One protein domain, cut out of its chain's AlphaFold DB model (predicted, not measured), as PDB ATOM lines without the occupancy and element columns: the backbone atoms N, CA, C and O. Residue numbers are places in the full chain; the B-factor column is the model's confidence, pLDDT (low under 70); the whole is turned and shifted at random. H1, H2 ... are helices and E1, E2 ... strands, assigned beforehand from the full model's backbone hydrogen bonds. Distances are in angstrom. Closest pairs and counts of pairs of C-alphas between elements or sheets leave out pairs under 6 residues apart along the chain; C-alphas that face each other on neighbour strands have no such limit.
ATOM      1  N   SER A 144     -35.516  38.103   3.151       97.94
ATOM      2  CA  SER A 144     -34.848  36.908   2.625       97.94
ATOM      3  C   SER A 144     -33.417  36.756   3.132       97.94
ATOM      4  O   SER A 144     -32.783  35.737   2.884       97.94
ATOM      5  N   VAL A 145     -32.894  37.755   3.848       98.25
ATOM      6  CA  VAL A 145     -31.562  37.729   4.458       98.25
ATOM      7  C   VAL A 145     -31.670  38.208   5.898       98.25
ATOM      8  O   VAL A 145     -32.096  39.336   6.136       98.25
ATOM      9  N   ALA A 146     -31.246  37.382   6.853       97.19
ATOM     10  CA  ALA A 146     -31.294  37.719   8.273       97.19
ATOM     11  C   ALA A 146     -30.031  37.285   9.025       97.19
ATOM     12  O   ALA A 146     -29.253  36.453   8.560       97.19
ATOM     13  N   THR A 147     -29.850  37.836  10.222       97.31
ATOM     14  CA  THR A 147     -28.874  37.349  11.202       97.31
ATOM     15  C   THR A 147     -29.642  36.736  12.371       97.31
ATOM     16  O   THR A 147     -30.516  37.383  12.940       97.31
ATOM     17  N   MET A 148     -29.323  35.490  12.719       95.00
ATOM     18  CA  MET A 148     -30.012  34.695  13.749       95.00
ATOM     19  C   MET A 148     -29.317  34.737  15.120       95.00
ATOM     20  O   MET A 148     -29.796  34.171  16.101       95.00
ATOM     21  N   VAL A 149     -28.179  35.421  15.209       94.94
ATOM     22  CA  VAL A 149     -27.351  35.477  16.413       94.94
ATOM     23  C   VAL A 149     -26.965  36.910  16.749       94.94
ATOM     24  O   VAL A 149     -26.789  37.753  15.870       94.94
ATOM     25  N   SER A 150     -26.800  37.195  18.039       90.75
ATOM     26  CA  SER A 150     -26.173  38.447  18.467       90.75
ATOM     27  C   SER A 150     -24.675  38.433  18.134       90.75
ATOM     28  O   SER A 150     -24.075  37.368  18.006       90.75
ATOM     29  N   SER A 151     -24.029  39.599  18.072       85.38
ATOM     30  CA  SER A 151     -22.586  39.690  17.788       85.38
ATOM     31  C   SER A 151     -21.684  39.025  18.839       85.38
ATOM     32  O   SER A 151     -20.491  38.883  18.605       85.38
ATOM     33  N   GLY A 152     -22.224  38.691  20.016       89.06
ATOM     34  CA  GLY A 152     -21.505  38.020  21.101       89.06
ATOM     35  C   GLY A 152     -21.780  36.520  21.198       89.06
ATOM     36  O   GLY A 152     -21.366  35.911  22.182       89.06
ATOM     37  N   GLU A 153     -22.510  35.938  20.243       94.62
ATOM     38  CA  GLU A 153     -22.782  34.502  20.234       94.62
ATOM     39  C   GLU A 153     -21.482  33.701  20.042       94.62
ATOM     40  O   GLU A 153     -20.771  33.942  19.065       94.62
ATOM     41  N   PRO A 154     -21.143  32.762  20.945       95.50
ATOM     42  CA  PRO A 154     -19.966  31.919  20.776       95.50
ATOM     43  C   PRO A 154     -20.115  30.942  19.604       95.50
ATOM     44  O   PRO A 154     -21.151  30.300  19.455       95.50
ATOM     45  N   GLY A 155     -19.039  30.764  18.841       95.56
ATOM     46  CA  GLY A 155     -18.960  29.799  17.746       95.56
ATOM     47  C   GLY A 155     -18.294  30.383  16.507       95.56
ATOM     48  O   GLY A 155     -18.068  31.592  16.421       95.56
ATOM     49  N   ASP A 156     -17.979  29.515  15.551       95.62
ATOM     50  CA  ASP A 156     -17.407  29.937  14.277       95.62
ATOM     51  C   ASP A 156     -18.498  30.553  13.384       95.62
ATOM     52  O   ASP A 156     -19.594  29.988  13.298       95.62
ATOM     53  N   PRO A 157     -18.250  31.699  12.720       95.69
ATOM     54  CA  PRO A 157     -19.231  32.321  11.839       95.69
ATOM     55  C   PRO A 157     -19.651  31.396  10.696       95.69
ATOM     56  O   PRO A 157     -18.807  30.911   9.942       95.69
ATOM     57  N   PHE A 158     -20.961  31.231  10.524       97.62
ATOM     58  CA  PHE A 158     -21.556  30.386   9.496       97.62
ATOM     59  C   PHE A 158     -22.593  31.161   8.683       97.62
ATOM     60  O   PHE A 158     -23.453  31.861   9.229       97.62
ATOM     61  N   VAL A 159     -22.524  31.031   7.359       98.00
ATOM     62  CA  VAL A 159     -23.521  31.575   6.431       98.00
ATOM     63  C   VAL A 159     -24.292  30.422   5.813       98.00
ATOM     64  O   VAL A 159     -23.735  29.629   5.063       98.00
ATOM     65  N   PHE A 160     -25.586  30.341   6.094       98.38
ATOM     66  CA  PHE A 160     -26.454  29.303   5.560       98.38
ATOM     67  C   PHE A 160     -27.288  29.843   4.399       98.38
ATOM     68  O   PHE A 160     -28.011  30.825   4.565       98.38
ATOM     69  N   ARG A 161     -27.176  29.221   3.224       98.50
ATOM     70  CA  ARG A 161     -27.870  29.614   1.992       98.50
ATOM     71  C   ARG A 161     -28.734  28.480   1.481       98.50
ATOM     72  O   ARG A 161     -28.256  27.362   1.288       98.50
ATOM     73  N   VAL A 162     -29.984  28.799   1.186       98.44
ATOM     74  CA  VAL A 162     -30.965  27.821   0.721       98.44
ATOM     75  C   VAL A 162     -31.646  28.326  -0.536       98.44
ATOM     76  O   VAL A 162     -31.925  29.518  -0.647       98.44
ATOM     77  N   ALA A 163     -31.931  27.414  -1.462       98.44
ATOM     78  CA  ALA A 163     -32.838  27.636  -2.583       98.44
ATOM     79  C   ALA A 163     -34.043  26.695  -2.465       98.44
ATOM     80  O   ALA A 163     -33.865  25.479  -2.375       98.44
ATOM     81  N   LEU A 164     -35.256  27.251  -2.465       98.31
ATOM     82  CA  LEU A 164     -36.496  26.482  -2.541       98.31
ATOM     83  C   LEU A 164     -36.961  26.394  -3.988       98.31
ATOM     84  O   LEU A 164     -37.083  27.417  -4.667       98.31
ATOM     85  N   VAL A 165     -37.238  25.175  -4.436       98.56
ATOM     86  CA  VAL A 165     -37.673  24.891  -5.806       98.56
ATOM     87  C   VAL A 165     -38.889  23.977  -5.810       98.56
ATOM     88  O   VAL A 165     -39.086  23.195  -4.885       98.56
ATOM     89  N   ASP A 166     -39.709  24.057  -6.845       98.12
ATOM     90  CA  ASP A 166     -40.773  23.087  -7.089       98.12
ATOM     91  C   ASP A 166     -40.165  21.733  -7.489       98.12
ATOM     92  O   ASP A 166     -39.287  21.665  -8.352       98.12
ATOM     93  N   GLU A 167     -40.618  20.646  -6.858       96.25
ATOM     94  CA  GLU A 167     -40.062  19.300  -7.069       96.25
ATOM     95  C   GLU A 167     -40.210  18.804  -8.520       96.25
ATOM     96  O   GLU A 167     -39.355  18.065  -9.010       96.25
ATOM     97  N   GLY A 168     -41.279  19.194  -9.222       95.31
ATOM     98  CA  GLY A 168     -41.586  18.696 -10.564       95.31
ATOM     99  C   GLY A 168     -40.960  19.516 -11.692       95.31
ATOM    100  O   GLY A 168     -40.544  18.959 -12.709       95.31
ATOM    101  N   THR A 169     -40.910  20.836 -11.532       97.12
ATOM    102  CA  THR A 169     -40.468  21.788 -12.562       97.12
ATOM    103  C   THR A 169     -39.049  22.301 -12.327       97.12
ATOM    104  O   THR A 169     -38.362  22.645 -13.287       97.12
ATOM    105  N   GLY A 170     -38.591  22.324 -11.071       97.31
ATOM    106  CA  GLY A 170     -37.343  22.972 -10.665       97.31
ATOM    107  C   GLY A 170     -37.428  24.501 -10.595       97.31
ATOM    108  O   GLY A 170     -36.399  25.147 -10.392       97.31
ATOM    109  N   ASP A 171     -38.618  25.082 -10.770       98.19
ATOM    110  CA  ASP A 171     -38.821  26.530 -10.717       98.19
ATOM    111  C   ASP A 171     -38.672  27.065  -9.279       98.19
ATOM    112  O   ASP A 171     -39.041  26.379  -8.323       98.19
ATOM    113  N   PRO A 172     -38.152  28.292  -9.087       98.56
ATOM    114  CA  PRO A 172     -37.959  28.869  -7.759       98.56
ATOM    115  C   PRO A 172     -39.280  29.205  -7.052       98.56
ATOM    116  O   PRO A 172     -40.199  29.766  -7.651       98.56
ATOM    117  N   ILE A 173     -39.344  28.952  -5.741       98.62
ATOM    118  CA  ILE A 173     -40.527  29.230  -4.911       98.62
ATOM    119  C   ILE A 173     -40.312  30.502  -4.093       98.62
ATOM    120  O   ILE A 173     -39.661  30.488  -3.046       98.62
ATOM    121  N   ALA A 174     -40.892  31.609  -4.552       98.50
ATOM    122  CA  ALA A 174     -40.821  32.906  -3.882       98.50
ATOM    123  C   ALA A 174     -41.856  33.067  -2.754       98.50
ATOM    124  O   ALA A 174     -42.962  32.533  -2.820       98.50
ATOM    125  N   GLY A 175     -41.524  33.869  -1.739       98.19
ATOM    126  CA  GLY A 175     -42.440  34.272  -0.669       98.19
ATOM    127  C   GLY A 175     -42.775  33.202   0.378       98.19
ATOM    128  O   GLY A 175     -43.552  33.500   1.293       98.19
ATOM    129  N   ALA A 176     -42.192  32.004   0.286       98.50
ATOM    130  CA  ALA A 176     -42.374  30.921   1.248       98.50
ATOM    131  C   ALA A 176     -41.934  31.372   2.643       98.50
ATOM    132  O   ALA A 176     -40.841  31.914   2.791       98.50
ATOM    133  N   LEU A 177     -42.777  31.163   3.654       98.69
ATOM    134  CA  LEU A 177     -42.435  31.411   5.050       98.69
ATOM    135  C   LEU A 177     -41.491  30.312   5.532       98.69
ATOM    136  O   LEU A 177     -41.807  29.129   5.411       98.69
ATOM    137  N   VAL A 178     -40.368  30.720   6.112       98.38
ATOM    138  CA  VAL A 178     -39.348  29.823   6.656       98.38
ATOM    139  C   VAL A 178     -39.172  30.121   8.136       98.38
ATOM    140  O   VAL A 178     -38.860  31.252   8.504       98.38
ATOM    141  N   GLU A 179     -39.341  29.105   8.972       97.88
ATOM    142  CA  GLU A 179     -38.871  29.081  10.355       97.88
ATOM    143  C   GLU A 179     -37.610  28.222  10.423       97.88
ATOM    144  O   GLU A 179     -37.615  27.092   9.947       97.88
ATOM    145  N   LEU A 180     -36.540  28.752  11.012       97.44
ATOM    146  CA  LEU A 180     -35.286  28.037  11.258       97.44
ATOM    147  C   LEU A 180     -35.010  27.992  12.750       97.44
ATOM    148  O   LEU A 180     -35.191  28.999  13.438       97.44
ATOM    149  N   VAL A 181     -34.513  26.857  13.233       97.06
ATOM    150  CA  VAL A 181     -33.954  26.718  14.580       97.06
ATOM    151  C   VAL A 181     -32.714  25.837  14.549       97.06
ATOM    152  O   VAL A 181     -32.616  24.907  13.753       97.06
ATOM    153  N   GLN A 182     -31.764  26.115  15.436       96.81
ATOM    154  CA  GLN A 182     -30.575  25.280  15.601       96.81
ATOM    155  C   GLN A 182     -30.105  25.254  17.057       96.81
ATOM    156  O   GLN A 182     -30.470  26.117  17.866       96.81
ATOM    157  N   ALA A 183     -29.240  24.291  17.357       95.88
ATOM    158  CA  ALA A 183     -28.383  24.319  18.529       95.88
ATOM    159  C   ALA A 183     -27.274  25.380  18.394       95.88
ATOM    160  O   ALA A 183     -26.901  25.782  17.288       95.88
ATOM    161  N   ASP A 184     -26.720  25.816  19.526       96.12
ATOM    162  CA  ASP A 184     -25.481  26.596  19.538       96.12
ATOM    163  C   ASP A 184     -24.247  25.746  19.168       96.12
ATOM    164  O   ASP A 184     -24.340  24.538  18.935       96.12
ATOM    165  N   ALA A 185     -23.066  26.370  19.127       96.75
ATOM    166  CA  ALA A 185     -21.806  25.691  18.802       96.75
ATOM    167  C   ALA A 185     -21.442  24.539  19.764       96.75
ATOM    168  O   ALA A 185     -20.585  23.719  19.448       96.75
ATOM    169  N   GLY A 186     -22.074  24.471  20.940       95.19
ATOM    170  CA  GLY A 186     -21.916  23.387  21.908       95.19
ATOM    171  C   GLY A 186     -23.060  22.372  21.899       95.19
ATOM    172  O   GLY A 186     -23.170  21.613  22.859       95.19
ATOM    173  N   GLY A 187     -23.938  22.387  20.891       94.81
ATOM    174  CA  GLY A 187     -25.030  21.420  20.767       94.81
ATOM    175  C   GLY A 187     -26.245  21.710  21.660       94.81
ATOM    176  O   GLY A 187     -27.061  20.827  21.902       94.81
ATOM    177  N   ARG A 188     -26.403  22.940  22.179       92.69
ATOM    178  CA  ARG A 188     -27.504  23.281  23.103       92.69
ATOM    179  C   ARG A 188     -28.569  24.148  22.440       92.69
ATOM    180  O   ARG A 188     -28.288  25.250  21.974       92.69
ATOM    181  N   TYR A 189     -29.823  23.704  22.507       91.25
ATOM    182  CA  TYR A 189     -30.985  24.460  22.017       91.25
ATOM    183  C   TYR A 189     -31.467  25.550  22.984       91.25
ATOM    184  O   TYR A 189     -31.968  26.595  22.561       91.25
ATOM    185  N   ALA A 190     -31.327  25.334  24.292       83.00
ATOM    186  CA  ALA A 190     -31.807  26.246  25.323       83.00
ATOM    187  C   ALA A 190     -30.800  26.379  26.473       83.00
ATOM    188  O   ALA A 190     -30.002  25.485  26.738       83.00
ATOM    189  N   ILE A 191     -30.855  27.511  27.183       69.75
ATOM    190  CA  ILE A 191     -29.986  27.780  28.345       69.75
ATOM    191  C   ILE A 191     -30.415  26.945  29.564       69.75
ATOM    192  O   ILE A 191     -29.589  26.574  30.393       69.75
ATOM    193  N   ARG A 192     -31.714  26.664  29.692       64.75
ATOM    194  CA  ARG A 192     -32.302  25.829  30.744       64.75
ATOM    195  C   ARG A 192     -33.165  24.767  30.075       64.75
ATOM    196  O   ARG A 192     -33.808  25.074  29.075       64.75
ATOM    197  N   THR A 193     -33.195  23.565  30.640       55.97
ATOM    198  CA  THR A 193     -34.127  22.507  30.238       55.97
ATOM    199  C   THR A 193     -35.558  23.009  30.443       55.97
ATOM    200  O   THR A 193     -36.017  23.212  31.565       55.97
ATOM    201  N   ALA A 194     -36.229  23.311  29.338       51.88
ATOM    202  CA  ALA A 194     -37.597  23.809  29.273       51.88
ATOM    203  C   ALA A 194     -38.330  23.063  28.146       51.88
ATOM    204  O   ALA A 194     -37.723  22.256  27.442       51.88
ATOM    205  N   ALA A 195     -39.622  23.350  27.965       64.31
ATOM    206  CA  ALA A 195     -40.353  22.953  26.762       64.31
ATOM    207  C   ALA A 195     -39.601  23.392  25.489       64.31
ATOM    208  O   ALA A 195     -38.827  24.351  25.545       64.31
ATOM    209  N   TRP A 196     -39.839  22.706  24.362       75.56
ATOM    210  CA  TRP A 196     -39.227  23.011  23.060       75.56
ATOM    211  C   TRP A 196     -39.339  24.504  22.731       75.56
ATOM    212  O   TRP A 196     -40.391  25.011  22.343       75.56
ATOM    213  N   ASN A 197     -38.241  25.220  22.961       85.50
ATOM    214  CA  ASN A 197     -38.159  26.667  22.839       85.50
ATOM    215  C   ASN A 197     -36.718  27.077  22.487       85.50
ATOM    216  O   ASN A 197     -36.030  27.682  23.320       85.50
ATOM    217  N   PRO A 198     -36.220  26.721  21.286       91.19
ATOM    218  CA  PRO A 198     -34.864  27.048  20.860       91.19
ATOM    219  C   PRO A 198     -34.545  28.537  20.993       91.19
ATOM    220  O   PRO A 198     -35.361  29.391  20.632       91.19
ATOM    221  N   ARG A 199     -33.354  28.855  21.508       91.81
ATOM    222  CA  ARG A 199     -32.869  30.236  21.646       91.81
ATOM    223  C   ARG A 199     -32.405  30.827  20.318       91.81
ATOM    224  O   ARG A 199     -32.571  32.027  20.126       91.81
ATOM    225  N   LEU A 200     -31.816  30.010  19.446       96.19
ATOM    226  CA  LEU A 200     -31.372  30.433  18.120       96.19
ATOM    227  C   LEU A 200     -32.476  30.107  17.119       96.19
ATOM    228  O   LEU A 200     -32.842  28.941  16.950       96.19
ATOM    229  N   PHE A 201     -33.057  31.150  16.529       97.12
ATOM    230  CA  PHE A 201     -34.173  31.025  15.602       97.12
ATOM    231  C   PHE A 201     -34.238  32.182  14.607       97.12
ATOM    232  O   PHE A 201     -33.857  33.310  14.926       97.12
ATOM    233  N   ALA A 202     -34.791  31.923  13.426       97.88
ATOM    234  CA  ALA A 202     -35.052  32.952  12.431       97.88
ATOM    235  C   ALA A 202     -36.380  32.727  11.711       97.88
ATOM    236  O   ALA A 202     -36.813  31.590  11.535       97.88
ATOM    237  N   TYR A 203     -36.992  33.831  11.279       98.19
ATOM    238  CA  TYR A 203     -38.178  33.838  10.430       98.19
ATOM    239  C   TYR A 203     -37.899  34.669   9.188       98.19
ATOM    240  O   TYR A 203     -37.539  35.841   9.298       98.19
ATOM    241  N   LEU A 204     -38.047  34.059   8.016       97.75
ATOM    242  CA  LEU A 204     -37.731  34.673   6.727       97.75
ATOM    243  C   LEU A 204     -38.836  34.415   5.706       97.75
ATOM    244  O   LEU A 204     -39.717  33.575   5.908       97.75
ATOM    245  N   ARG A 205     -38.745  35.119   4.578       98.25
ATOM    246  CA  ARG A 205     -39.427  34.752   3.339       98.25
ATOM    247  C   ARG A 205     -38.433  34.547   2.215       98.25
ATOM    248  O   ARG A 205     -37.496  35.330   2.087       98.25
ATOM    249  N   THR A 206     -38.648  33.542   1.372       98.62
ATOM    250  CA  THR A 206     -37.813  33.390   0.175       98.62
ATOM    251  C   THR A 206     -37.938  34.590  -0.757       98.62
ATOM    252  O   THR A 206     -39.020  35.155  -0.951       98.62
ATOM    253  N   ALA A 207     -36.813  34.976  -1.351       98.62
ATOM    254  CA  ALA A 207     -36.731  35.990  -2.387       98.62
ATOM    255  C   ALA A 207     -37.402  35.527  -3.692       98.62
ATOM    256  O   ALA A 207     -37.843  34.387  -3.828       98.62
ATOM    257  N   ALA A 208     -37.462  36.425  -4.677       98.31
ATOM    258  CA  ALA A 208     -38.063  36.150  -5.984       98.31
ATOM    259  C   ALA A 208     -37.391  34.989  -6.746       98.31
ATOM    260  O   ALA A 208     -38.032  34.354  -7.574       98.31
ATOM    261  N   ASP A 209     -36.118  34.712  -6.463       98.38
ATOM    262  CA  ASP A 209     -35.355  33.587  -7.011       98.38
ATOM    263  C   ASP A 209     -35.437  32.319  -6.139       98.38
ATOM    264  O   ASP A 209     -34.672  31.381  -6.338       98.38
ATOM    265  N   GLY A 210     -36.351  32.287  -5.164       98.44
ATOM    266  CA  GLY A 210     -36.551  31.161  -4.256       98.44
ATOM    267  C   GLY A 210     -35.501  31.050  -3.152       98.44
ATOM    268  O   GLY A 210     -35.542  30.099  -2.372       98.44
ATOM    269  N   SER A 211     -34.563  31.999  -3.056       98.62
ATOM    270  CA  SER A 211     -33.458  31.916  -2.103       98.62
ATOM    271  C   SER A 211     -33.742  32.578  -0.753       98.62
ATOM    272  O   SER A 211     -34.533  33.519  -0.649       98.62
ATOM    273  N   PHE A 212     -33.055  32.117   0.291       98.38
ATOM    274  CA  PHE A 212     -32.858  32.879   1.524       98.38
ATOM    275  C   PHE A 212     -31.451  32.647   2.101       98.38
ATOM    276  O   PHE A 212     -30.799  31.640   1.813       98.38
ATOM    277  N   GLU A 213     -30.976  33.584   2.925       98.50
ATOM    278  CA  GLU A 213     -29.691  33.512   3.626       98.50
ATOM    279  C   GLU A 213     -29.856  33.819   5.120       98.50
ATOM    280  O   GLU A 213     -30.492  34.802   5.508       98.50
ATOM    281  N   VAL A 214     -29.213  33.019   5.970       97.94
ATOM    282  CA  VAL A 214     -29.105  33.282   7.407       97.94
ATOM    283  C   VAL A 214     -27.645  33.325   7.831       97.94
ATOM    284  O   VAL A 214     -26.875  32.406   7.563       97.94
ATOM    285  N   ARG A 215     -27.268  34.394   8.534       97.69
ATOM    286  CA  ARG A 215     -25.970  34.521   9.206       97.69
ATOM    287  C   ARG A 215     -26.103  34.078  10.655       97.69
ATOM    288  O   ARG A 215     -26.965  34.577  11.381       97.69
ATOM    289  N   THR A 216     -25.262  33.143  11.068       97.31
ATOM    290  CA  THR A 216     -25.335  32.476  12.370       97.31
ATOM    291  C   THR A 216     -23.948  31.981  12.803       97.31
ATOM    292  O   THR A 216     -22.931  32.427  12.267       97.31
ATOM    293  N   VAL A 217     -23.904  31.086  13.786       97.06
ATOM    294  CA  VAL A 217     -22.730  30.294  14.158       97.06
ATOM    295  C   VAL A 217     -22.900  28.844  13.710       97.06
ATOM    296  O   VAL A 217     -24.021  28.331  13.655       97.06
ATOM    297  N   HIS A 218     -21.791  28.177  13.405       97.44
ATOM    298  CA  HIS A 218     -21.794  26.757  13.071       97.44
ATOM    299  C   HIS A 218     -22.379  25.944  14.244       97.44
ATOM    300  O   HIS A 218     -21.862  26.063  15.361       97.44
ATOM    301  N   PRO A 219     -23.450  25.148  14.046       97.50
ATOM    302  CA  PRO A 219     -24.002  24.327  15.117       97.50
ATOM    303  C   PRO A 219     -23.011  23.245  15.547       97.50
ATOM    304  O   PRO A 219     -22.257  22.710  14.729       97.50
ATOM    305  N   GLY A 220     -23.036  22.892  16.828       96.75
ATOM    306  CA  GLY A 220     -22.419  21.658  17.306       96.75
ATOM    307  C   GLY A 220     -23.378  20.475  17.159       96.75
ATOM    308  O   GLY A 220     -24.587  20.642  17.332       96.75
ATOM    309  N   GLY A 221     -22.841  19.283  16.889       95.06
ATOM    310  CA  GLY A 221     -23.555  18.032  17.165       95.06
ATOM    311  C   GLY A 221     -23.714  17.806  18.673       95.06
ATOM    312  O   GLY A 221     -23.062  18.470  19.485       95.06
ATOM    313  N   TYR A 222     -24.584  16.880  19.060       93.94
ATOM    314  CA  TYR A 222     -24.905  16.606  20.465       93.94
ATOM    315  C   TYR A 222     -25.256  15.135  20.693       93.94
ATOM    316  O   TYR A 222     -25.380  14.369  19.748       93.94
ATOM    317  N   GLU A 223     -25.385  14.731  21.954       92.81
ATOM    318  CA  GLU A 223     -25.944  13.429  22.326       92.81
ATOM    319  C   GLU A 223     -27.429  13.602  22.645       92.81
ATOM    320  O   GLU A 223     -27.805  14.558  23.333       92.81
ATOM    321  N   ASP A 224     -28.269  12.709  22.129       89.12
ATOM    322  CA  ASP A 224     -29.681  12.659  22.498       89.12
ATOM    323  C   ASP A 224     -29.889  12.072  23.909       89.12
ATOM    324  O   ASP A 224     -28.944  11.701  24.614       89.12
ATOM    325  N   ASP A 225     -31.149  11.985  24.340       86.19
ATOM    326  CA  ASP A 225     -31.514  11.472  25.667       86.19
ATOM    327  C   ASP A 225     -31.137   9.986  25.873       86.19
ATOM    328  O   ASP A 225     -31.082   9.509  27.011       86.19
ATOM    329  N   GLU A 226     -30.867   9.251  24.791       91.38
ATOM    330  CA  GLU A 226     -30.452   7.844  24.787       91.38
ATOM    331  C   GLU A 226     -28.920   7.691  24.699       91.38
ATOM    332  O   GLU A 226     -28.393   6.578  24.799       91.38
ATOM    333  N   GLY A 227     -28.192   8.808  24.585       88.56
ATOM    334  CA  GLY A 227     -26.739   8.860  24.447       88.56
ATOM    335  C   GLY A 227     -26.249   8.559  23.029       88.56
ATOM    336  O   GLY A 227     -25.055   8.313  22.839       88.56
ATOM    337  N   ALA A 228     -27.141   8.537  22.036       90.69
ATOM    338  CA  ALA A 228     -26.755   8.420  20.642       90.69
ATOM    339  C   ALA A 228     -26.303   9.782  20.111       90.69
ATOM    340  O   ALA A 228     -26.864  10.831  20.427       90.69
ATOM    341  N   TYR A 229     -25.248   9.766  19.302       92.19
ATOM    342  CA  TYR A 229     -24.722  10.981  18.702       92.19
ATOM    343  C   TYR A 229     -25.622  11.461  17.563       92.19
ATOM    344  O   TYR A 229     -25.875  10.724  16.607       92.19
ATOM    345  N   VAL A 230     -26.013  12.727  17.637       94.12
ATOM    346  CA  VAL A 230     -26.738  13.463  16.610       94.12
ATOM    347  C   VAL A 230     -25.764  14.442  15.933       94.12
ATOM    348  O   VAL A 230     -25.238  15.338  16.606       94.12
ATOM    349  N   PRO A 231     -25.500  14.294  14.618       95.88
ATOM    350  CA  PRO A 231     -24.618  15.190  13.866       95.88
ATOM    351  C   PRO A 231     -25.064  16.644  13.908       95.88
ATOM    352  O   PRO A 231     -26.230  16.931  14.151       95.88
ATOM    353  N   SER A 232     -24.163  17.576  13.611       97.25
ATOM    354  CA  SER A 232     -24.512  18.979  13.406       97.25
ATOM    355  C   SER A 232     -25.581  19.130  12.317       97.25
ATOM    356  O   SER A 232     -25.431  18.622  11.203       97.25
ATOM    357  N   HIS A 233     -26.672  19.825  12.642       97.38
ATOM    358  CA  HIS A 233     -27.803  20.054  11.743       97.38
ATOM    359  C   HIS A 233     -28.524  21.369  12.049       97.38
ATOM    360  O   HIS A 233     -28.352  21.989  13.103       97.38
ATOM    361  N   ILE A 234     -29.370  21.781  11.106       97.94
ATOM    362  CA  ILE A 234     -30.301  22.905  11.243       97.94
ATOM    363  C   ILE A 234     -31.715  22.393  10.963       97.94
ATOM    364  O   ILE A 234     -31.938  21.768   9.927       97.94
ATOM    365  N   HIS A 235     -32.674  22.682  11.843       97.12
ATOM    366  CA  HIS A 235     -34.088  22.384  11.599       97.12
ATOM    367  C   HIS A 235     -34.776  23.536  10.882       97.12
ATOM    368  O   HIS A 235     -34.479  24.712  11.132       97.12
ATOM    369  N   PHE A 236     -35.764  23.200  10.063       93.81
ATOM    370  CA  PHE A 236     -36.636  24.191   9.463       93.81
ATOM    371  C   PHE A 236     -38.039  23.669   9.178       93.81
ATOM    372  O   PHE A 236     -38.244  22.505   8.829       93.81
ATOM    373  N   SER A 237     -38.985  24.598   9.282       96.75
ATOM    374  CA  SER A 237     -40.386  24.437   8.913       96.75
ATOM    375  C   SER A 237     -40.711  25.443   7.818       96.75
ATOM    376  O   SER A 237     -40.488  26.648   7.978       96.75
ATOM    377  N   ILE A 238     -41.217  24.956   6.691       98.25
ATOM    378  CA  ILE A 238     -41.483  25.761   5.500       98.25
ATOM    379  C   ILE A 238     -42.960  25.665   5.133       98.25
ATOM    380  O   ILE A 238     -43.529  24.580   5.006       98.25
ATOM    381  N   MET A 239     -43.556  26.832   4.906       98.25
ATOM    382  CA  MET A 239     -44.927  26.992   4.435       98.25
ATOM    383  C   MET A 239     -44.926  27.837   3.162       98.25
ATOM    384  O   MET A 239     -44.484  28.987   3.173       98.25
ATOM    385  N   ALA A 240     -45.448  27.289   2.068       97.62
ATOM    386  CA  ALA A 240     -45.582  27.987   0.794       97.62
ATOM    387  C   ALA A 240     -46.968  27.738   0.192       97.62
ATOM    388  O   ALA A 240     -47.477  26.616   0.224       97.62
ATOM    389  N   ASP A 241     -47.578  28.783  -0.366       95.12
ATOM    390  CA  ASP A 241     -48.900  28.684  -0.984       95.12
ATOM    391  C   ASP A 241     -48.872  27.692  -2.153       95.12
ATOM    392  O   ASP A 241     -48.054  27.805  -3.064       95.12
ATOM    393  N   GLY A 242     -49.778  26.712  -2.131       95.69
ATOM    394  CA  GLY A 242     -49.848  25.667  -3.155       95.69
ATOM    395  C   GLY A 242     -48.907  24.479  -2.936       95.69
ATOM    396  O   GLY A 242     -48.950  23.547  -3.735       95.69
ATOM    397  N   TYR A 243     -48.128  24.450  -1.849       97.31
ATOM    398  CA  TYR A 243     -47.222  23.349  -1.508       97.31
ATOM    399  C   TYR A 243     -47.612  22.678  -0.193       97.31
ATOM    400  O   TYR A 243     -48.299  23.252   0.656       97.31
ATOM    401  N   ARG A 244     -47.194  21.421  -0.027       96.38
ATOM    402  CA  ARG A 244     -47.308  20.726   1.259       96.38
ATOM    403  C   ARG A 244     -46.387  21.402   2.286       96.38
ATOM    404  O   ARG A 244     -45.293  21.819   1.900       96.38
ATOM    405  N   PRO A 245     -46.783  21.483   3.570       96.25
ATOM    406  CA  PRO A 245     -45.858  21.852   4.636       96.25
ATOM    407  C   PRO A 245     -44.619  20.957   4.597       96.25
ATOM    408  O   PRO A 245     -44.744  19.747   4.384       96.25
ATOM    409  N   TYR A 246     -43.445  21.554   4.782       96.38
ATOM    410  CA  TYR A 246     -42.176  20.840   4.792       96.38
ATOM    411  C   TYR A 246     -41.476  21.084   6.125       96.38
ATOM    412  O   TYR A 246     -40.957  22.173   6.368       96.38
ATOM    413  N   ASP A 247     -41.473  20.061   6.974       95.69
ATOM    414  CA  ASP A 247     -40.766  20.028   8.251       95.69
ATOM    415  C   ASP A 247     -39.608  19.043   8.130       95.69
ATOM    416  O   ASP A 247     -39.808  17.877   7.777       95.69
ATOM    417  N   SER A 248     -38.386  19.507   8.369       95.19
ATOM    418  CA  SER A 248     -37.199  18.666   8.243       95.19
ATOM    419  C   SER A 248     -36.010  19.258   8.991       95.19
ATOM    420  O   SER A 248     -36.084  20.296   9.652       95.19
ATOM    421  N   GLU A 249     -34.884  18.589   8.832       95.44
ATOM    422  CA  GLU A 249     -33.568  19.045   9.228       95.44
ATOM    423  C   GLU A 249     -32.586  18.854   8.080       95.44
ATOM    424  O   GLU A 249     -32.834  18.100   7.135       95.44
ATOM    425  N   THR A 250     -31.470  19.565   8.157       97.50
ATOM    426  CA  THR A 250     -30.357  19.393   7.235       97.50
ATOM    427  C   THR A 250     -29.058  19.189   8.003       97.50
ATOM    428  O   THR A 250     -28.540  20.136   8.600       97.50
ATOM    429  N   PRO A 251     -28.532  17.955   8.021       97.31
ATOM    430  CA  PRO A 251     -27.194  17.684   8.521       97.31
ATOM    431  C   PRO A 251     -26.123  18.369   7.665       97.31
ATOM    432  O   PRO A 251     -26.277  18.493   6.444       97.31
ATOM    433  N   LEU A 252     -25.032  18.793   8.303       97.56
ATOM    434  CA  LEU A 252     -23.893  19.436   7.646       97.56
ATOM    435  C   LEU A 252     -22.846  18.390   7.228       97.56
ATOM    436  O   LEU A 252     -22.483  17.518   8.015       97.56
ATOM    437  N   ASP A 253     -22.375  18.443   5.980       96.19
ATOM    438  CA  ASP A 253     -21.467  17.427   5.423       96.19
ATOM    439  C   ASP A 253     -20.007  17.513   5.884       96.19
ATOM    440  O   ASP A 253     -19.222  16.616   5.570       96.19
ATOM    441  N   ASP A 254     -19.651  18.551   6.636       94.94
ATOM    442  CA  ASP A 254     -18.354  18.705   7.285       94.94
ATOM    443  C   ASP A 254     -18.315  18.130   8.707       94.94
ATOM    444  O   ASP A 254     -17.235  18.054   9.301       94.94
ATOM    445  N   ASP A 255     -19.449  17.659   9.235       93.88
ATOM    446  CA  ASP A 255     -19.467  16.904  10.479       93.88
ATOM    447  C   ASP A 255     -18.757  15.548  10.279       93.88
ATOM    448  O   ASP A 255     -19.212  14.708   9.493       93.88
ATOM    449  N   PRO A 256     -17.642  15.283  10.987       87.75
ATOM    450  CA  PRO A 256     -16.847  14.076  10.775       87.75
ATOM    451  C   PRO A 256     -17.585  12.788  11.161       87.75
ATOM    452  O   PRO A 256     -17.168  11.702  10.749       87.75
ATOM    453  N   LEU A 257     -18.644  12.891  11.966       89.06
ATOM    454  CA  LEU A 257     -19.463  11.767  12.396       89.06
ATOM    455  C   LEU A 257     -20.686  11.562  11.489       89.06
ATOM    456  O   LEU A 257     -21.281  10.485  11.538       89.06
ATOM    457  N   LEU A 258     -21.003  12.496  10.580       90.00
ATOM    458  CA  LEU A 258     -21.973  12.281   9.499       90.00
ATOM    459  C   LEU A 258     -21.377  11.395   8.385       90.00
ATOM    460  O   LEU A 258     -21.173  11.802   7.239       90.00
ATOM    461  N   ALA A 259     -21.108  10.136   8.718       84.19
ATOM    462  CA  ALA A 259     -20.531   9.150   7.815       84.19
ATOM    463  C   ALA A 259     -21.313   7.830   7.836       84.19
ATOM    464  O   ALA A 259     -22.025   7.517   8.790       84.19
ATOM    465  N   GLY A 260     -21.152   7.036   6.770       84.31
ATOM    466  CA  GLY A 260     -21.717   5.688   6.666       84.31
ATOM    467  C   GLY A 260     -23.214   5.653   6.985       84.31
ATOM    468  O   GLY A 260     -23.998   6.338   6.333       84.31
ATOM    469  N   ALA A 261     -23.578   4.888   8.017       86.00
ATOM    470  CA  ALA A 261     -24.963   4.642   8.408       86.00
ATOM    471  C   ALA A 261     -25.757   5.919   8.732       86.00
ATOM    472  O   ALA A 261     -26.881   6.034   8.264       86.00
ATOM    473  N   LEU A 262     -25.181   6.898   9.445       88.62
ATOM    474  CA  LEU A 262     -25.896   8.140   9.791       88.62
ATOM    475  C   LEU A 262     -26.230   8.969   8.547       88.62
ATOM    476  O   LEU A 262     -27.313   9.532   8.420       88.62
ATOM    477  N   ARG A 263     -25.308   9.001   7.578       92.19
ATOM    478  CA  ARG A 263     -25.550   9.669   6.297       92.19
ATOM    479  C   ARG A 263     -26.596   8.926   5.466       92.19
ATOM    480  O   ARG A 263     -27.442   9.560   4.842       92.19
ATOM    481  N   GLU A 264     -26.510   7.600   5.421       92.06
ATOM    482  CA  GLU A 264     -27.479   6.761   4.711       92.06
ATOM    483  C   GLU A 264     -28.880   6.899   5.309       92.06
ATOM    484  O   GLU A 264     -29.842   7.028   4.555       92.06
ATOM    485  N   GLU A 265     -28.993   6.935   6.635       91.94
ATOM    486  CA  GLU A 265     -30.244   7.144   7.359       91.94
ATOM    487  C   GLU A 265     -30.853   8.514   7.053       91.94
ATOM    488  O   GLU A 265     -32.011   8.574   6.642       91.94
ATOM    489  N   ALA A 266     -30.067   9.593   7.136       91.25
ATOM    490  CA  ALA A 266     -30.538  10.935   6.799       91.25
ATOM    491  C   ALA A 266     -31.104  10.996   5.367       91.25
ATOM    492  O   ALA A 266     -32.194  11.520   5.135       91.25
ATOM    493  N   VAL A 267     -30.409  10.384   4.402       92.19
ATOM    494  CA  VAL A 267     -30.883  10.299   3.011       92.19
ATOM    495  C   VAL A 267     -32.153   9.451   2.895       92.19
ATOM    496  O   VAL A 267     -33.066   9.826   2.161       92.19
ATOM    497  N   GLN A 268     -32.244   8.326   3.610       92.19
ATOM    498  CA  GLN A 268     -33.432   7.463   3.612       92.19
ATOM    499  C   GLN A 268     -34.660   8.155   4.213       92.19
ATOM    500  O   GLN A 268     -35.775   7.928   3.746       92.19
ATOM    501  N   GLN A 269     -34.458   9.009   5.214       90.88
ATOM    502  CA  GLN A 269     -35.498   9.829   5.836       90.88
ATOM    503  C   GLN A 269     -35.868  11.060   4.989       90.88
ATOM    504  O   GLN A 269     -36.843  11.747   5.290       90.88
ATOM    505  N   GLY A 270     -35.138  11.318   3.898       91.00
ATOM    506  CA  GLY A 270     -35.387  12.442   2.998       91.00
ATOM    507  C   GLY A 270     -34.817  13.770   3.498       91.00
ATOM    508  O   GLY A 270     -35.199  14.819   2.983       91.00
ATOM    509  N   HIS A 271     -33.903  13.748   4.471       94.69
ATOM    510  CA  HIS A 271     -33.217  14.945   4.942       94.69
ATOM    511  C   HIS A 271     -32.208  15.424   3.891       94.69
ATOM    512  O   HIS A 271     -31.295  14.676   3.512       94.69
ATOM    513  N   PRO A 272     -32.336  16.664   3.387       96.00
ATOM    514  CA  PRO A 272     -31.364  17.202   2.459       96.00
ATOM    515  C   PRO A 272     -30.060  17.448   3.215       96.00
ATOM    516  O   PRO A 272     -30.063  17.984   4.319       96.00
ATOM    517  N   ILE A 273     -28.926  17.079   2.629       96.75
ATOM    518  CA  ILE A 273     -27.624  17.324   3.251       96.75
ATOM    519  C   ILE A 273     -27.094  18.681   2.796       96.75
ATOM    520  O   ILE A 273     -27.013  18.948   1.594       96.75
ATOM    521  N   THR A 274     -26.684  19.511   3.751       98.06
ATOM    522  CA  THR A 274     -26.045  20.794   3.473       98.06
ATOM    523  C   THR A 274     -24.577  20.592   3.151       98.06
ATOM    524  O   THR A 274     -23.839  19.993   3.928       98.06
ATOM    525  N   ARG A 275     -24.152  21.147   2.014       97.94
ATOM    526  CA  ARG A 275     -22.744  21.197   1.632       97.94
ATOM    527  C   ARG A 275     -22.069  22.405   2.254       97.94
ATOM    528  O   ARG A 275     -22.487  23.530   1.967       97.94
ATOM    529  N   VAL A 276     -21.007  22.182   3.016       97.88
ATOM    530  CA  VAL A 276     -20.227  23.225   3.677       97.88
ATOM    531  C   VAL A 276     -18.920  23.487   2.931       97.88
ATOM    532  O   VAL A 276     -18.151  22.588   2.593       97.88
ATOM    533  N   GLU A 277     -18.653  24.761   2.656       97.25
ATOM    534  CA  GLU A 277     -17.379  25.235   2.118       97.25
ATOM    535  C   GLU A 277     -16.768  26.279   3.047       97.25
ATOM    536  O   GLU A 277     -17.447  27.208   3.478       97.25
ATOM    537  N   ILE A 278     -15.465  26.176   3.307       94.31
ATOM    538  CA  ILE A 278     -14.731  27.144   4.127       94.31
ATOM    539  C   ILE A 278     -13.872  28.018   3.214       94.31
ATOM    540  O   ILE A 278     -13.028  27.511   2.470       94.31
ATOM    541  N   ARG A 279     -14.066  29.339   3.272       91.12
ATOM    542  CA  ARG A 279     -13.251  30.328   2.545       91.12
ATOM    543  C   ARG A 279     -12.896  31.482   3.469       91.12
ATOM    544  O   ARG A 279     -13.768  32.012   4.146       91.12
ATOM    545  N   ASP A 280     -11.614  31.841   3.513       88.06
ATOM    546  CA  ASP A 280     -11.087  32.941   4.338       88.06
ATOM    547  C   ASP A 280     -11.538  32.897   5.815       88.06
ATOM    548  O   ASP A 280     -11.737  33.927   6.455       88.06
ATOM    549  N   GLY A 281     -11.702  31.687   6.365       81.94
ATOM    550  CA  GLY A 281     -12.124  31.467   7.752       81.94
ATOM    551  C   GLY A 281     -13.631  31.584   8.009       81.94
ATOM    552  O   GLY A 281     -14.033  31.546   9.165       81.94
ATOM    553  N   VAL A 282     -14.460  31.706   6.967       86.94
ATOM    554  CA  VAL A 282     -15.928  31.689   7.072       86.94
ATOM    555  C   VAL A 282     -16.467  30.424   6.415       86.94
ATOM    556  O   VAL A 282     -16.175  30.153   5.245       86.94
ATOM    557  N   SER A 283     -17.260  29.650   7.155       95.88
ATOM    558  CA  SER A 283     -17.970  28.485   6.630       95.88
ATOM    559  C   SER A 283     -19.298  28.912   5.997       95.88
ATOM    560  O   SER A 283     -20.037  29.746   6.523       95.88
ATOM    561  N   THR A 284     -19.587  28.381   4.812       98.19
ATOM    562  CA  THR A 284     -20.830  28.621   4.073       98.19
ATOM    563  C   THR A 284     -21.503  27.293   3.770       98.19
ATOM    564  O   THR A 284     -20.947  26.482   3.034       98.19
ATOM    565  N   GLY A 285     -22.700  27.090   4.312       98.25
ATOM    566  CA  GLY A 285     -23.569  25.965   3.992       98.25
ATOM    567  C   GLY A 285     -24.488  26.292   2.821       98.25
ATOM    568  O   GLY A 285     -25.075  27.373   2.774       98.25
ATOM    569  N   THR A 286     -24.633  25.361   1.881       98.62
ATOM    570  CA  THR A 286     -25.547  25.475   0.737       98.62
ATOM    571  C   THR A 286     -26.413  24.230   0.586       98.62
ATOM    572  O   THR A 286     -25.907  23.108   0.635       98.62
ATOM    573  N   VAL A 287     -27.716  24.423   0.376       98.19
ATOM    574  CA  VAL A 287     -28.661  23.328   0.116       98.19
ATOM    575  C   VAL A 287     -29.804  23.785  -0.793       98.19
ATOM    576  O   VAL A 287     -30.216  24.944  -0.777       98.19
ATOM    577  N   THR A 288     -30.303  22.883  -1.636       98.19
ATOM    578  CA  THR A 288     -31.520  23.090  -2.437       98.19
ATOM    579  C   THR A 288     -32.596  22.150  -1.932       98.19
ATOM    580  O   THR A 288     -32.323  20.968  -1.731       98.19
ATOM    581  N   ILE A 289     -33.799  22.673  -1.718       97.31
ATOM    582  CA  ILE A 289     -34.906  21.934  -1.113       97.31
ATOM    583  C   ILE A 289     -36.076  21.924  -2.098       97.31
ATOM    584  O   ILE A 289     -36.657  22.984  -2.359       97.31
ATOM    585  N   PRO A 290     -36.415  20.755  -2.665       96.88
ATOM    586  CA  PRO A 290     -37.596  20.610  -3.495       96.88
ATOM    587  C   PRO A 290     -38.855  20.537  -2.621       96.88
ATOM    588  O   PRO A 290     -38.927  19.726  -1.698       96.88
ATOM    589  N   LEU A 291     -39.861  21.365  -2.911       97.06
ATOM    590  CA  LEU A 291     -41.174  21.293  -2.272       97.06
ATOM    591  C   LEU A 291     -42.185  20.599  -3.175       97.06
ATOM    592  O   LEU A 291     -42.256  20.846  -4.380       97.06
ATOM    593  N   GLN A 292     -43.021  19.770  -2.556       95.94
ATOM    594  CA  GLN A 292     -44.066  19.033  -3.250       95.94
ATOM    595  C   GLN A 292     -45.328  19.891  -3.388       95.94
ATOM    596  O   GLN A 292     -45.883  20.309  -2.360       95.94
ATOM    597  N   PRO A 293     -45.834  20.134  -4.608       95.06
ATOM    598  CA  PRO A 293     -47.091  20.846  -4.787       95.06
ATOM    599  C   PRO A 293     -48.262  20.046  -4.196       95.06
ATOM    600  O   PRO A 293     -48.296  18.809  -4.215       95.06
ATOM    601  N   VAL A 294     -49.259  20.752  -3.662       92.81
ATOM    602  CA  VAL A 294     -50.535  20.135  -3.289       92.81
ATOM    603  C   VAL A 294     -51.233  19.708  -4.584       92.81
ATOM    604  O   VAL A 294     -51.366  20.529  -5.493       92.81
ATOM    605  N   PRO A 295     -51.695  18.448  -4.703       81.94
ATOM    606  CA  PRO A 295     -52.430  18.014  -5.884       81.94
ATOM    607  C   PRO A 295     -53.626  18.935  -6.142       81.94
ATOM    608  O   PRO A 295     -54.364  19.260  -5.209       81.94
ATOM    609  N   ALA A 296     -53.840  19.327  -7.400       74.56
ATOM    610  CA  ALA A 296     -55.049  20.048  -7.774       74.56
ATOM    611  C   ALA A 296     -56.281  19.227  -7.356       74.56
ATOM    612  O   ALA A 296     -56.329  18.013  -7.573       74.56
ATOM    613  N   ALA A 297     -57.266  19.876  -6.729       68.62
ATOM    614  CA  ALA A 297     -58.543  19.231  -6.460       68.62
ATOM    615  C   ALA A 297     -59.205  18.898  -7.809       68.62
ATOM    616  O   ALA A 297     -59.469  19.807  -8.597       68.62
ATOM    617  N   ASN A 298     -59.395  17.602  -8.076       45.09
ATOM    618  CA  ASN A 298     -60.116  17.100  -9.250       45.09
ATOM    619  C   ASN A 298     -61.592  17.510  -9.234       45.09
ATOM    620  O   ASN A 298     -62.190  17.506  -8.132       45.09
TER     621      ASN A 298
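Overview. This is residues 144 to 298 of the 298 residues of the protein "INTRADIOL_DIOXYGENAS domain-containing protein" of Gemmatimonadetes bacterium (UniProt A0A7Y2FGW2). A twisted sheet of five strands, E1 E5 E2 E9 E8, stands face to face with a twisted sheet of four, E4 E3 E6 E7, as a two-layer sandwich whose strands cross at 34 degrees. One short helix, H1, sits beyond the E7 edge of the four-stranded sheet, and residues 292 to 298 run away as a tail. The printed part has 155 residues, with named elements in the order E1 E2 E3 E4 E5 E6 E7 H1 E8 E9; the five-stranded sheet is mixed, the other antiparallel throughout. The class is mostly strand, though under half of the residues are in named elements. The whole is compact, with a radius of gyration of the C-alphas of 15.7 A and spans of 48 by 35 by 35 A.

Arrangement. In the larger sheet, E2 (residues 157 to 166) and E9 (residues 282 to 291) are parallel neighbours, with N 161 and O 285 2.8 A apart. E5 (residues 211 to 217) is antiparallel to E2, N 160 to O 214 being 2.8 A. The edge strand E1 (residues 145 to 147) is parallel to E5, N 215 to O 146 being 2.9 A. At the other edge, E8 (residues 275 to 279) forms a hairpin with E9, N 284 to O 277 being 2.8 A. In the second sheet, E3 (residues 177 to 182) forms a hairpin with the edge strand E4 (residues 200 to 205), N 180 to O 202 being 2.9 A. E6 (residues 233 to 239) is antiparallel to E3, N 177 to O 239 being 2.8 A, and forms a hairpin with the edge strand E7 (residues 246 to 251), N 238 to O 246 being 2.8 A. The sandwich's facing parts are 9.6 A centre to centre. The closest C-alphas of E1 and E4, Val 145 and Leu 204, are 7.2 A apart; those of E7 and E9, Tyr 246 and Leu 291, 7.1 A. H1 (residues 261 to 268) only grazes the second sheet, with residues 262 to 267; every O i to N i+4 pair in it is within hydrogen-bond range.

Along the chain. E1 begins at C-alpha 145 (-31.562, 37.729, 4.458). E2 spans 30.1 A, E9 28.9 A, E6 19.9 A and E5 19.5 A; H1 spans 10.1 A from C-alpha 261 (-24.963, 4.642, 8.408). E9 ends at C-alpha 291 (-41.174, 21.293, -2.272).

Size, cuts and confidence. The C-alphas farthest apart, Gly 152 and Asn 298, are 53.4 A apart. The printed part has no cut. The links E3 to E4 and E5 to E6 are long. Residues 191 to 195 and 297 to 298 have pLDDT under 70.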